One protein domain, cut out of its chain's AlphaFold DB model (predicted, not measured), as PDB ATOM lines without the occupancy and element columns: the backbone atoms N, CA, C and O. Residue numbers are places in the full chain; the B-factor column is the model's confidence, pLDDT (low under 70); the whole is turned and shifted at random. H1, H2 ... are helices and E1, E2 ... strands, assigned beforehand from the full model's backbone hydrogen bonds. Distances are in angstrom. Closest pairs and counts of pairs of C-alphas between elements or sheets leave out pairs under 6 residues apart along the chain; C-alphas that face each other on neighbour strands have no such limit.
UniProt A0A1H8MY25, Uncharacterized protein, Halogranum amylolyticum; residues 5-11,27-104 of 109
ATOM      1  N   MET A   5      78.348  65.750  53.391       72.00
ATOM      2  CA  MET A   5      78.125  67.189  53.317       72.00
ATOM      3  C   MET A   5      77.066  67.591  54.335       72.00
ATOM      4  O   MET A   5      75.984  67.002  54.380       72.00
ATOM      5  N   HIS A   6      77.372  68.622  55.109       74.31
ATOM      6  CA  HIS A   6      76.452  69.219  56.062       74.31
ATOM      7  C   HIS A   6      76.198  70.677  55.687       74.31
ATOM      8  O   HIS A   6      77.082  71.335  55.139       74.31
ATOM      9  N   ASP A   7      74.987  71.171  55.954       72.50
ATOM     10  CA  ASP A   7      74.673  72.591  55.797       72.50
ATOM     11  C   ASP A   7      74.955  73.275  57.141       72.50
ATOM     12  O   ASP A   7      74.197  73.065  58.090       72.50
ATOM     13  N   PRO A   8      76.056  74.037  57.257       71.12
ATOM     14  CA  PRO A   8      76.397  74.704  58.502       71.12
ATOM     15  C   PRO A   8      75.353  75.764  58.855       71.12
ATOM     16  O   PRO A   8      74.678  76.319  57.987       71.12
ATOM     17  N   VAL A   9      75.247  76.084  60.140       75.06
ATOM     18  CA  VAL A   9      74.316  77.097  60.641       75.06
ATOM     19  C   VAL A   9      75.114  78.265  61.201       75.06
ATOM     20  O   VAL A   9      75.982  78.098  62.052       75.06
ATOM     21  N   TRP A  10      74.803  79.475  60.747       80.38
ATOM     22  CA  TRP A  10      75.393  80.710  61.257       80.38
ATOM     23  C   TRP A  10      74.309  81.757  61.493       80.38
ATOM     24  O   TRP A  10      73.254  81.758  60.858       80.38
ATOM     25  N   THR A  11      74.562  82.655  62.438       78.50
ATOM     26  CA  THR A  11      73.646  83.743  62.810       78.50
ATOM     27  C   THR A  11      74.160  85.109  62.368       78.50
ATOM     28  O   THR A  11      73.369  86.047  62.254       78.50
ATOM     29  N   GLY A  27      85.547  65.095  75.719       45.38
ATOM     30  CA  GLY A  27      84.689  64.254  74.894       45.38
ATOM     31  C   GLY A  27      83.242  64.234  75.363       45.38
ATOM     32  O   GLY A  27      82.846  63.402  76.176       45.38
ATOM     33  N   ASN A  28      82.438  65.127  74.794       48.72
ATOM     34  CA  ASN A  28      80.998  65.111  74.948       48.72
ATOM     35  C   ASN A  28      80.346  65.140  73.564       48.72
ATOM     36  O   ASN A  28      80.455  66.122  72.832       48.72
ATOM     37  N   THR A  29      79.676  64.047  73.205       50.09
ATOM     38  CA  THR A  29      79.076  63.818  71.883       50.09
ATOM     39  C   THR A  29      78.033  64.871  71.511       50.09
ATOM     40  O   THR A  29      77.859  65.187  70.339       50.09
ATOM     41  N   GLU A  30      77.402  65.486  72.513       53.03
ATOM     42  CA  GLU A  30      76.471  66.604  72.334       53.03
ATOM     43  C   GLU A  30      77.178  67.893  71.880       53.03
ATOM     44  O   GLU A  30      76.597  68.684  71.140       53.03
ATOM     45  N   ARG A  31      78.454  68.097  72.248       55.44
ATOM     46  CA  ARG A  31      79.253  69.211  71.715       55.44
ATOM     47  C   ARG A  31      79.701  68.968  70.283       55.44
ATOM     48  O   ARG A  31      79.828  69.936  69.547       55.44
ATOM     49  N   PHE A  32      79.912  67.718  69.866       58.69
ATOM     50  CA  PHE A  32      80.320  67.438  68.486       58.69
ATOM     51  C   PHE A  32      79.241  67.817  67.477       58.69
ATOM     52  O   PHE A  32      79.596  68.269  66.398       58.69
ATOM     53  N   SER A  33      77.955  67.731  67.842       59.31
ATOM     54  CA  SER A  33      76.870  68.239  66.993       59.31
ATOM     55  C   SER A  33      76.941  69.758  66.818       59.31
ATOM     56  O   SER A  33      76.786  70.235  65.707       59.31
ATOM     57  N   ALA A  34      77.237  70.507  67.885       63.38
ATOM     58  CA  ALA A  34      77.390  71.962  67.803       63.38
ATOM     59  C   ALA A  34      78.667  72.379  67.051       63.38
ATOM     60  O   ALA A  34      78.695  73.411  66.397       63.38
ATOM     61  N   VAL A  35      79.734  71.575  67.131       66.25
ATOM     62  CA  VAL A  35      80.944  71.793  66.324       66.25
ATOM     63  C   VAL A  35      80.655  71.474  64.860       66.25
ATOM     64  O   VAL A  35      81.119  72.200  63.996       66.25
ATOM     65  N   ALA A  36      79.860  70.443  64.575       68.00
ATOM     66  CA  ALA A  36      79.424  70.063  63.237       68.00
ATOM     67  C   ALA A  36      78.739  71.214  62.475       68.00
ATOM     68  O   ALA A  36      79.043  71.408  61.301       68.00
ATOM     69  N   ASP A  37      77.928  72.037  63.151       73.69
ATOM     70  CA  ASP A  37      77.308  73.239  62.572       73.69
ATOM     71  C   ASP A  37      78.328  74.264  62.033       73.69
ATOM     72  O   ASP A  37      77.961  75.148  61.261       73.69
ATOM     73  N   HIS A  38      79.609  74.176  62.418       77.62
ATOM     74  CA  HIS A  38      80.650  75.100  61.959       77.62
ATOM     75  C   HIS A  38      81.401  74.621  60.706       77.62
ATOM     76  O   HIS A  38      82.181  75.386  60.120       77.62
ATOM     77  N   TYR A  39      81.204  73.361  60.313       80.31
ATOM     78  CA  TYR A  39      81.953  72.680  59.260       80.31
ATOM     79  C   TYR A  39      81.009  72.231  58.153       80.31
ATOM     80  O   TYR A  39      79.859  71.874  58.389       80.31
ATOM     81  N   LEU A  40      81.517  72.242  56.925       76.94
ATOM     82  CA  LEU A  40      80.718  71.896  55.750       76.94
ATOM     83  C   LEU A  40      80.906  70.432  55.311       76.94
ATOM     84  O   LEU A  40      80.065  69.884  54.598       76.94
ATOM     85  N   LEU A  41      81.996  69.788  55.739       76.88
ATOM     86  CA  LEU A  41      82.342  68.412  55.383       76.88
ATOM     87  C   LEU A  41      82.835  67.620  56.598       76.88
ATOM     88  O   LEU A  41      83.542  68.139  57.457       76.88
ATOM     89  N   SER A  42      82.531  66.328  56.620       76.88
ATOM     90  CA  SER A  42      83.164  65.347  57.510       76.88
ATOM     91  C   SER A  42      83.682  64.174  56.689       76.88
ATOM     92  O   SER A  42      83.009  63.746  55.752       76.88
ATOM     93  N   ALA A  43      84.866  63.656  57.021       70.88
ATOM     94  CA  ALA A  43      85.484  62.531  56.318       70.88
ATOM     95  C   ALA A  43      84.969  61.138  56.763       70.88
ATOM     96  O   ALA A  43      85.077  60.180  55.993       70.88
ATOM     97  N   SER A  44      84.365  61.032  57.949       66.81
ATOM     98  CA  SER A  44      83.821  59.815  58.573       66.81
ATOM     99  C   SER A  44      82.292  59.850  58.739       66.81
ATOM    100  O   SER A  44      81.685  58.817  59.019       66.81
ATOM    101  N   GLY A  45      81.653  61.000  58.492       61.91
ATOM    102  CA  GLY A  45      80.193  61.176  58.496       61.91
ATOM    103  C   GLY A  45      79.660  61.854  59.761       61.91
ATOM    104  O   GLY A  45      80.394  62.036  60.727       61.91
ATOM    105  N   PHE A  46      78.383  62.248  59.773       60.69
ATOM    106  CA  PHE A  46      77.744  62.866  60.939       60.69
ATOM    107  C   PHE A  46      76.915  61.826  61.716       60.69
ATOM    108  O   PHE A  46      76.014  61.199  61.153       60.69
ATOM    109  N   PRO A  47      77.138  61.650  63.032       58.44
ATOM    110  CA  PRO A  47      78.086  62.363  63.893       58.44
ATOM    111  C   PRO A  47      79.547  61.923  63.665       58.44
ATOM    112  O   PRO A  47      79.795  60.723  63.532       58.44
ATOM    113  N   PRO A  48      80.516  62.859  63.685       63.81
ATOM    114  CA  PRO A  48      81.917  62.538  63.440       63.81
ATOM    115  C   PRO A  48      82.491  61.672  64.560       63.81
ATOM    116  O   PRO A  48      82.227  61.896  65.744       63.81
ATOM    117  N   GLU A  49      83.331  60.706  64.187       64.88
ATOM    118  CA  GLU A  49      84.063  59.882  65.156       64.88
ATOM    119  C   GLU A  49      85.147  60.689  65.885       64.88
ATOM    120  O   GLU A  49      85.434  60.424  67.053       64.88
ATOM    121  N   TRP A  50      85.733  61.689  65.212       66.06
ATOM    122  CA  TRP A  50      86.793  62.540  65.749       66.06
ATOM    123  C   TRP A  50      86.594  64.005  65.336       66.06
ATOM    124  O   TRP A  50      86.232  64.273  64.196       66.06
ATOM    125  N   PRO A  51      86.908  64.994  66.192       62.53
ATOM    126  CA  PRO A  51      86.828  66.408  65.811       62.53
ATOM    127  C   PRO A  51      87.827  66.785  64.705       62.53
ATOM    128  O   PRO A  51      87.613  67.749  63.983       62.53
ATOM    129  N   THR A  52      88.912  66.020  64.555       66.50
ATOM    130  CA  THR A  52      89.894  66.166  63.468       66.50
ATOM    131  C   THR A  52      89.398  65.649  62.121       66.50
ATOM    132  O   THR A  52      90.084  65.824  61.121       66.50
ATOM    133  N   ASP A  53      88.265  64.954  62.112       70.25
ATOM    134  CA  ASP A  53      87.658  64.386  60.914       70.25
ATOM    135  C   ASP A  53      86.718  65.378  60.200       70.25
ATOM    136  O   ASP A  53      86.417  65.241  59.013       70.25
ATOM    137  N   LEU A  54      86.290  66.417  60.921       74.38
ATOM    138  CA  LEU A  54      85.588  67.555  60.351       74.38
ATOM    139  C   LEU A  54      86.563  68.385  59.506       74.38
ATOM    140  O   LEU A  54      87.569  68.897  59.998       74.38
ATOM    141  N   GLU A  55      86.235  68.551  58.231       76.38
ATOM    142  CA  GLU A  55      86.993  69.341  57.271       76.38
ATOM    143  C   GLU A  55      86.192  70.593  56.890       76.38
ATOM    144  O   GLU A  55      84.964  70.638  56.954       76.38
ATOM    145  N   LEU A  56      86.902  71.637  56.467       77.62
ATOM    146  CA  LEU A  56      86.300  72.885  55.986       77.62
ATOM    147  C   LEU A  56      85.465  73.622  57.046       77.62
ATOM    148  O   LEU A  56      84.260  73.824  56.887       77.62
ATOM    149  N   LYS A  57      86.125  74.081  58.114       83.25
ATOM    150  CA  LYS A  57      85.531  75.048  59.046       83.25
ATOM    151  C   LYS A  57      85.239  76.345  58.290       83.25
ATOM    152  O   LYS A  57      86.160  76.908  57.700       83.25
ATOM    153  N   ILE A  58      83.995  76.820  58.325       82.50
ATOM    154  CA  ILE A  58      83.591  78.096  57.704       82.50
ATOM    155  C   ILE A  58      82.929  79.063  58.684       82.50
ATOM    156  O   ILE A  58      82.887  80.266  58.420       82.50
ATOM    157  N   VAL A  59      82.442  78.551  59.815       84.12
ATOM    158  CA  VAL A  59      81.840  79.345  60.886       84.12
ATOM    159  C   VAL A  59      82.816  79.439  62.056       84.12
ATOM    160  O   VAL A  59      83.506  78.479  62.415       84.12
ATOM    161  N   ASP A  60      82.899  80.630  62.626       81.06
ATOM    162  CA  ASP A  60      83.633  80.902  63.848       81.06
ATOM    163  C   ASP A  60      82.861  80.425  65.091       81.06
ATOM    164  O   ASP A  60      81.698  80.040  65.022       81.06
ATOM    165  N   GLU A  61      83.490  80.466  66.257       75.25
ATOM    166  CA  GLU A  61      82.892  80.005  67.516       75.25
ATOM    167  C   GLU A  61      81.751  80.874  68.015       75.25
ATOM    168  O   GLU A  61      80.931  80.435  68.817       75.25
ATOM    169  N   GLU A  62      81.674  82.094  67.503       74.50
ATOM    170  CA  GLU A  62      80.555  82.997  67.719       74.50
ATOM    171  C   GLU A  62      79.359  82.722  66.786       74.50
ATOM    172  O   GLU A  62      78.446  83.542  66.719       74.50
ATOM    173  N   MET A  63      79.338  81.598  66.055       78.12
ATOM    174  CA  MET A  63      78.332  81.297  65.021       78.12
ATOM    175  C   MET A  63      78.317  82.340  63.892       78.12
ATOM    176  O   MET A  63      77.288  82.601  63.264       78.12
ATOM    177  N   ASN A  64      79.477  82.948  63.631       82.81
ATOM    178  CA  ASN A  64      79.665  83.921  62.567       82.81
ATOM    179  C   ASN A  64      80.358  83.263  61.378       82.81
ATOM    180  O   ASN A  64      81.468  82.751  61.513       82.81
ATOM    181  N   LEU A  65      79.740  83.310  60.200       84.06
ATOM    182  CA  LEU A  65      80.402  82.924  58.958       84.06
ATOM    183  C   LEU A  65      81.664  83.775  58.806       84.06
ATOM    184  O   LEU A  65      81.568  84.986  58.967       84.06
ATOM    185  N   ASN A  66      82.827  83.189  58.526       84.31
ATOM    186  CA  ASN A  66      84.087  83.933  58.488       84.31
ATOM    187  C   ASN A  66      84.769  83.849  57.117       84.31
ATOM    188  O   ASN A  66      85.008  82.762  56.588       84.31
ATOM    189  N   ARG A  67      85.142  85.004  56.553       84.44
ATOM    190  CA  ARG A  67      85.795  85.090  55.234       84.44
ATOM    191  C   ARG A  67      87.138  84.355  55.167       84.44
ATOM    192  O   ARG A  67      87.441  83.721  54.155       84.44
ATOM    193  N   GLU A  68      87.970  84.464  56.200       83.62
ATOM    194  CA  GLU A  68      89.281  83.807  56.252       83.62
ATOM    195  C   GLU A  68      89.133  82.289  56.370       83.62
ATOM    196  O   GLU A  68      89.867  81.545  55.712       83.62
ATOM    197  N   LEU A  69      88.137  81.838  57.139       84.12
ATOM    198  CA  LEU A  69      87.786  80.424  57.253       84.12
ATOM    199  C   LEU A  69      87.272  79.880  55.916       84.12
ATOM    200  O   LEU A  69      87.785  78.873  55.448       84.12
ATOM    201  N   LEU A  70      86.380  80.599  55.227       84.25
ATOM    202  CA  LEU A  70      85.907  80.244  53.881       84.25
ATOM    203  C   LEU A  70      87.054  80.117  52.861       84.25
ATOM    204  O   LEU A  70      87.116  79.148  52.103       84.25
ATOM    205  N   ARG A  71      88.005  81.062  52.849       83.81
ATOM    206  CA  ARG A  71      89.192  80.987  51.973       83.81
ATOM    207  C   ARG A  71      90.110  79.814  52.322       83.81
ATOM    208  O   ARG A  71      90.622  79.144  51.422       83.81
ATOM    209  N   SER A  72      90.314  79.568  53.614       84.38
ATOM    210  CA  SER A  72      91.127  78.450  54.100       84.38
ATOM    211  C   SER A  72      90.473  77.113  53.762       84.38
ATOM    212  O   SER A  72      91.147  76.212  53.268       84.38
ATOM    213  N   ALA A  73      89.155  77.014  53.935       84.44
ATOM    214  CA  ALA A  73      88.349  75.868  53.549       84.44
ATOM    215  C   ALA A  73      88.471  75.584  52.048       84.44
ATOM    216  O   ALA A  73      88.738  74.453  51.663       84.44
ATOM    217  N   ARG A  74      88.392  76.604  51.192       83.88
ATOM    218  CA  ARG A  74      88.589  76.425  49.748       83.88
ATOM    219  C   ARG A  74      89.972  75.859  49.408       83.88
ATOM    220  O   ARG A  74      90.085  74.866  48.701       83.88
ATOM    221  N   THR A  75      91.020  76.433  49.994       83.75
ATOM    222  CA  THR A  75      92.397  75.935  49.816       83.75
ATOM    223  C   THR A  75      92.541  74.489  50.304       83.75
ATOM    224  O   THR A  75      93.249  73.683  49.705       83.75
ATOM    225  N   ARG A  76      91.877  74.149  51.413       82.44
ATOM    226  CA  ARG A  76      91.889  72.805  51.992       82.44
ATOM    227  C   ARG A  76      91.140  71.805  51.116       82.44
ATOM    228  O   ARG A  76      91.644  70.711  50.901       82.44
ATOM    229  N   LEU A  77      89.999  72.206  50.566       84.62
ATOM    230  CA  LEU A  77      89.223  71.433  49.605       84.62
ATOM    231  C   LEU A  77      90.075  71.080  48.384       84.62
ATOM    232  O   LEU A  77      90.075  69.935  47.948       84.62
ATOM    233  N   GLU A  78      90.853  72.030  47.859       83.00
ATOM    234  CA  GLU A  78      91.781  71.763  46.757       83.00
ATOM    235  C   GLU A  78      92.835  70.710  47.121       83.00
ATOM    236  O   GLU A  78      93.114  69.853  46.287       83.00
ATOM    237  N   GLN A  79      93.331  70.709  48.365       84.00
ATOM    238  CA  GLN A  79      94.281  69.714  48.885       84.00
ATOM    239  C   GLN A  79      93.666  68.336  49.173       84.00
ATOM    240  O   GLN A  79      94.408  67.369  49.353       84.00
ATOM    241  N   LEU A  80      92.337  68.231  49.244       78.69
ATOM    242  CA  LEU A  80      91.641  66.954  49.359       78.69
ATOM    243  C   LEU A  80      91.598  66.277  47.984       78.69
ATOM    244  O   LEU A  80      90.673  66.495  47.199       78.69
ATOM    245  N   ASP A  81      92.625  65.484  47.688       77.25
ATOM    246  CA  ASP A  81      92.681  64.596  46.513       77.25
ATOM    247  C   ASP A  81      91.855  63.309  46.712       77.25
ATOM    248  O   ASP A  81      91.457  62.674  45.740       77.25
ATOM    249  N   ASP A  82      91.552  62.943  47.963       77.94
ATOM    250  CA  ASP A  82      90.708  61.790  48.317       77.94
ATOM    251  C   ASP A  82      89.198  62.050  48.138       77.94
ATOM    252  O   ASP A  82      88.402  61.109  48.180       77.94
ATOM    253  N   LEU A  83      88.785  63.310  47.947       76.62
ATOM    254  CA  LEU A  83      87.393  63.687  47.702       76.62
ATOM    255  C   LEU A  83      87.102  63.688  46.197       76.62
ATOM    256  O   LEU A  83      87.794  64.355  45.425       76.62
ATOM    257  N   ASP A  84      86.030  63.001  45.794       80.69
ATOM    258  CA  ASP A  84      85.585  62.974  44.402       80.69
ATOM    259  C   ASP A  84      85.386  64.392  43.823       80.69
ATOM    260  O   ASP A  84      84.907  65.301  44.512       80.69
ATOM    261  N   PRO A  85      85.692  64.603  42.529       80.31
ATOM    262  CA  PRO A  85      85.593  65.919  41.903       80.31
ATOM    263  C   PRO A  85      84.157  66.464  41.869       80.31
ATOM    264  O   PRO A  85      83.971  67.677  41.859       80.31
ATOM    265  N   GLU A  86      83.143  65.592  41.874       83.06
ATOM    266  CA  GLU A  86      81.727  65.982  41.892       83.06
ATOM    267  C   GLU A  86      81.326  66.695  43.199       83.06
ATOM    268  O   GLU A  86      80.970  67.875  43.132       83.06
ATOM    269  N   PRO A  87      81.414  66.072  44.396       81.94
ATOM    270  CA  PRO A  87      81.136  66.767  45.652       81.94
ATOM    271  C   PRO A  87      82.109  67.924  45.891       81.94
ATOM    272  O   PRO A  87      81.706  68.952  46.428       81.94
ATOM    273  N   LYS A  88      83.361  67.809  45.431       84.12
ATOM    274  CA  LYS A  88      84.346  68.893  45.502       84.12
ATOM    275  C   LYS A  88      83.870  70.151  44.771       84.12
ATOM    276  O   LYS A  88      83.927  71.237  45.335       84.12
ATOM    277  N   ALA A  89      83.337  70.011  43.558       85.31
ATOM    278  CA  ALA A  89      82.798  71.139  42.802       85.31
ATOM    279  C   ALA A  89      81.569  71.768  43.480       85.31
ATOM    280  O   ALA A  89      81.468  72.990  43.536       85.31
ATOM    281  N   VAL A  90      80.664  70.951  44.036       86.25
ATOM    282  CA  VAL A  90      79.479  71.447  44.765       86.25
ATOM    283  C   VAL A  90      79.890  72.268  45.987       86.25
ATOM    284  O   VAL A  90      79.314  73.320  46.259       86.25
ATOM    285  N   VAL A  91      80.910  71.812  46.712       85.12
ATOM    286  CA  VAL A  91      81.422  72.519  47.887       85.12
ATOM    287  C   VAL A  91      82.115  73.820  47.493       85.12
ATOM    288  O   VAL A  91      81.864  74.845  48.121       85.12
ATOM    289  N   ASP A  92      82.946  73.814  46.446       86.69
ATOM    290  CA  ASP A  92      83.596  75.034  45.944       86.69
ATOM    291  C   ASP A  92      82.571  76.092  45.515       86.69
ATOM    292  O   ASP A  92      82.705  77.268  45.867       86.69
ATOM    293  N   ASP A  93      81.516  75.668  44.817       87.69
ATOM    294  CA  ASP A  93      80.411  76.533  44.405       87.69
ATOM    295  C   ASP A  93      79.667  77.103  45.620       87.69
ATOM    296  O   ASP A  93      79.434  78.311  45.695       87.69
ATOM    297  N   ARG A  94      79.391  76.271  46.635       86.31
ATOM    298  CA  ARG A  94      78.749  76.711  47.881       86.31
ATOM    299  C   ARG A  94      79.610  77.727  48.629       86.31
ATOM    300  O   ARG A  94      79.096  78.765  49.033       86.31
ATOM    301  N   LEU A  95      80.911  77.475  48.781       85.00
ATOM    302  CA  LEU A  95      81.854  78.400  49.423       85.00
ATOM    303  C   LEU A  95      81.946  79.730  48.667       85.00
ATOM    304  O   LEU A  95      81.948  80.796  49.282       85.00
ATOM    305  N   THR A  96      82.013  79.668  47.336       85.81
ATOM    306  CA  THR A  96      82.059  80.845  46.460       85.81
ATOM    307  C   THR A  96      80.774  81.657  46.566       85.81
ATOM    308  O   THR A  96      80.834  82.877  46.698       85.81
ATOM    309  N   THR A  97      79.628  80.981  46.576       86.38
ATOM    310  CA  THR A  97      78.312  81.591  46.768       86.38
ATOM    311  C   THR A  97      78.217  82.262  48.135       86.38
ATOM    312  O   THR A  97      77.901  83.441  48.194       86.38
ATOM    313  N   LEU A  98      78.597  81.586  49.223       84.56
ATOM    314  CA  LEU A  98      78.590  82.169  50.571       84.56
ATOM    315  C   LEU A  98      79.511  83.387  50.685       84.56
ATOM    316  O   LEU A  98      79.148  84.388  51.300       84.56
ATOM    317  N   LEU A  99      80.695  83.327  50.070       82.19
ATOM    318  CA  LEU A  99      81.600  84.471  49.979       82.19
ATOM    319  C   LEU A  99      80.967  85.635  49.215       82.19
ATOM    320  O   LEU A  99      81.081  86.776  49.654       82.19
ATOM    321  N   ALA A 100      80.319  85.359  48.085       83.88
ATOM    322  CA  ALA A 100      79.665  86.380  47.283       83.88
ATOM    323  C   ALA A 100      78.463  86.984  48.019       83.88
ATOM    324  O   ALA A 100      78.426  88.192  48.185       83.88
ATOM    325  N   GLU A 101      77.531  86.170  48.517       84.12
ATOM    326  CA  GLU A 101      76.287  86.620  49.155       84.12
ATOM    327  C   GLU A 101      76.515  87.371  50.471       84.12
ATOM    328  O   GLU A 101      75.840  88.361  50.743       84.12
ATOM    329  N   HIS A 102      77.446  86.906  51.308       80.62
ATOM    330  CA  HIS A 102      77.636  87.469  52.648       80.62
ATOM    331  C   HIS A 102      78.770  88.481  52.746       80.62
ATOM    332  O   HIS A 102      78.761  89.326  53.642       80.62
ATOM    333  N   PHE A 103      79.757  88.396  51.858       79.12
ATOM    334  CA  PHE A 103      80.940  89.245  51.920       79.12
ATOM    335  C   PHE A 103      81.122  90.114  50.686       79.12
ATOM    336  O   PHE A 103      82.245  90.589  50.547       79.12
ATOM    337  N   GLU A 104      80.080  90.304  49.853       67.25
ATOM    338  CA  GLU A 104      80.010  91.137  48.629       67.25
ATOM    339  C   GLU A 104      81.148  92.169  48.514       67.25
ATOM    340  O   GLU A 104      80.959  93.346  48.797       67.25
TER     341      GLU A 104
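AT A GLANCE: This is residues 5 to 11 and 27 to 104 of the 109 residues of an uncharacterized protein of Halogranum amylolyticum (UniProt A0A1H8MY25). A two-stranded hairpin, E1 and E2, lies in the middle between a helical hairpin, H2 and H3, on one side and the short helix H1 with the long loop of residues 43 to 53 on the other. H2 packs on E2, and the short strand E3 lies at the end of the helical hairpin where H2 begins and H3 ends. The printed part has 85 residues with three named helices and three named strands, in the order H1, E1, E2, E3, H2, H3; the sheet has the order E1 - E2 and is antiparallel, and the class is mixed, helices and strands. The whole is compact, with a radius of gyration of the C-alphas of 12.4 A, and its outline is flat, 36 by 31 by 16 A.

HOW THE PARTS SIT: The strands E1, residues 39 to 42, and E2, residues 54 to 57, are antiparallel neighbours, with 155 degrees between their directions. N 55 and O 41, 2.8 A apart, and N 40 and O 56, 3.2 A apart, are within hydrogen-bond range. E2 and the helix H2, residues 67 to 79, have 12 pairs of C-alphas within 8 A; the closest are those of Leu 56 and Ala 73, 4.4 A apart. The helix H3, residues 85 to 103, touches H2, the closest C-alphas being those of Leu 70 and Leu 95, 6.3 A apart. H2 and H3 form a helical hairpin, at a shallow tilt of 14 degrees, opposite ways. E3, residues 64 to 66, pairs with no named strand; it and H3 are near each other, with 8 pairs of C-alphas within 10 A. H1, residues 29 to 36, is apart from H2, H3 and E3. The closest C-alphas of H1 and E2 are those of Ala 36 and Leu 54, 7.3 A apart. In H2 and H3 every O i to N i+4 pair is within hydrogen-bond range; in H1, 2 of 4 are.

IN THESE COORDINATES: E1 begins at C-alpha 39, (81.953, 72.680, 59.260), and E1 and E2 each measure 7.6 A from first to last C-alpha. H1 measures 10.7 A, E3 6.0 A and H2 18.7 A. H1 begins at C-alpha 29, (79.076, 63.818, 71.883). H3 is the longest helix, 25.8 A, and ends at C-alpha 103, (80.940, 89.245, 51.920).

THE WHOLE: The two C-alphas farthest apart are those of Gly 27 and Glu 104, 37.9 A. Residues 12 to 26 are cut out, and C-alphas 11 and 27 are 25.5 A apart across the cut. The link from E1 to E2, 11 residues, is long. The mean pLDDT of the printed part is 75.9; residues 27 to 36, residues 44 to 52 and residue 104 are under 70.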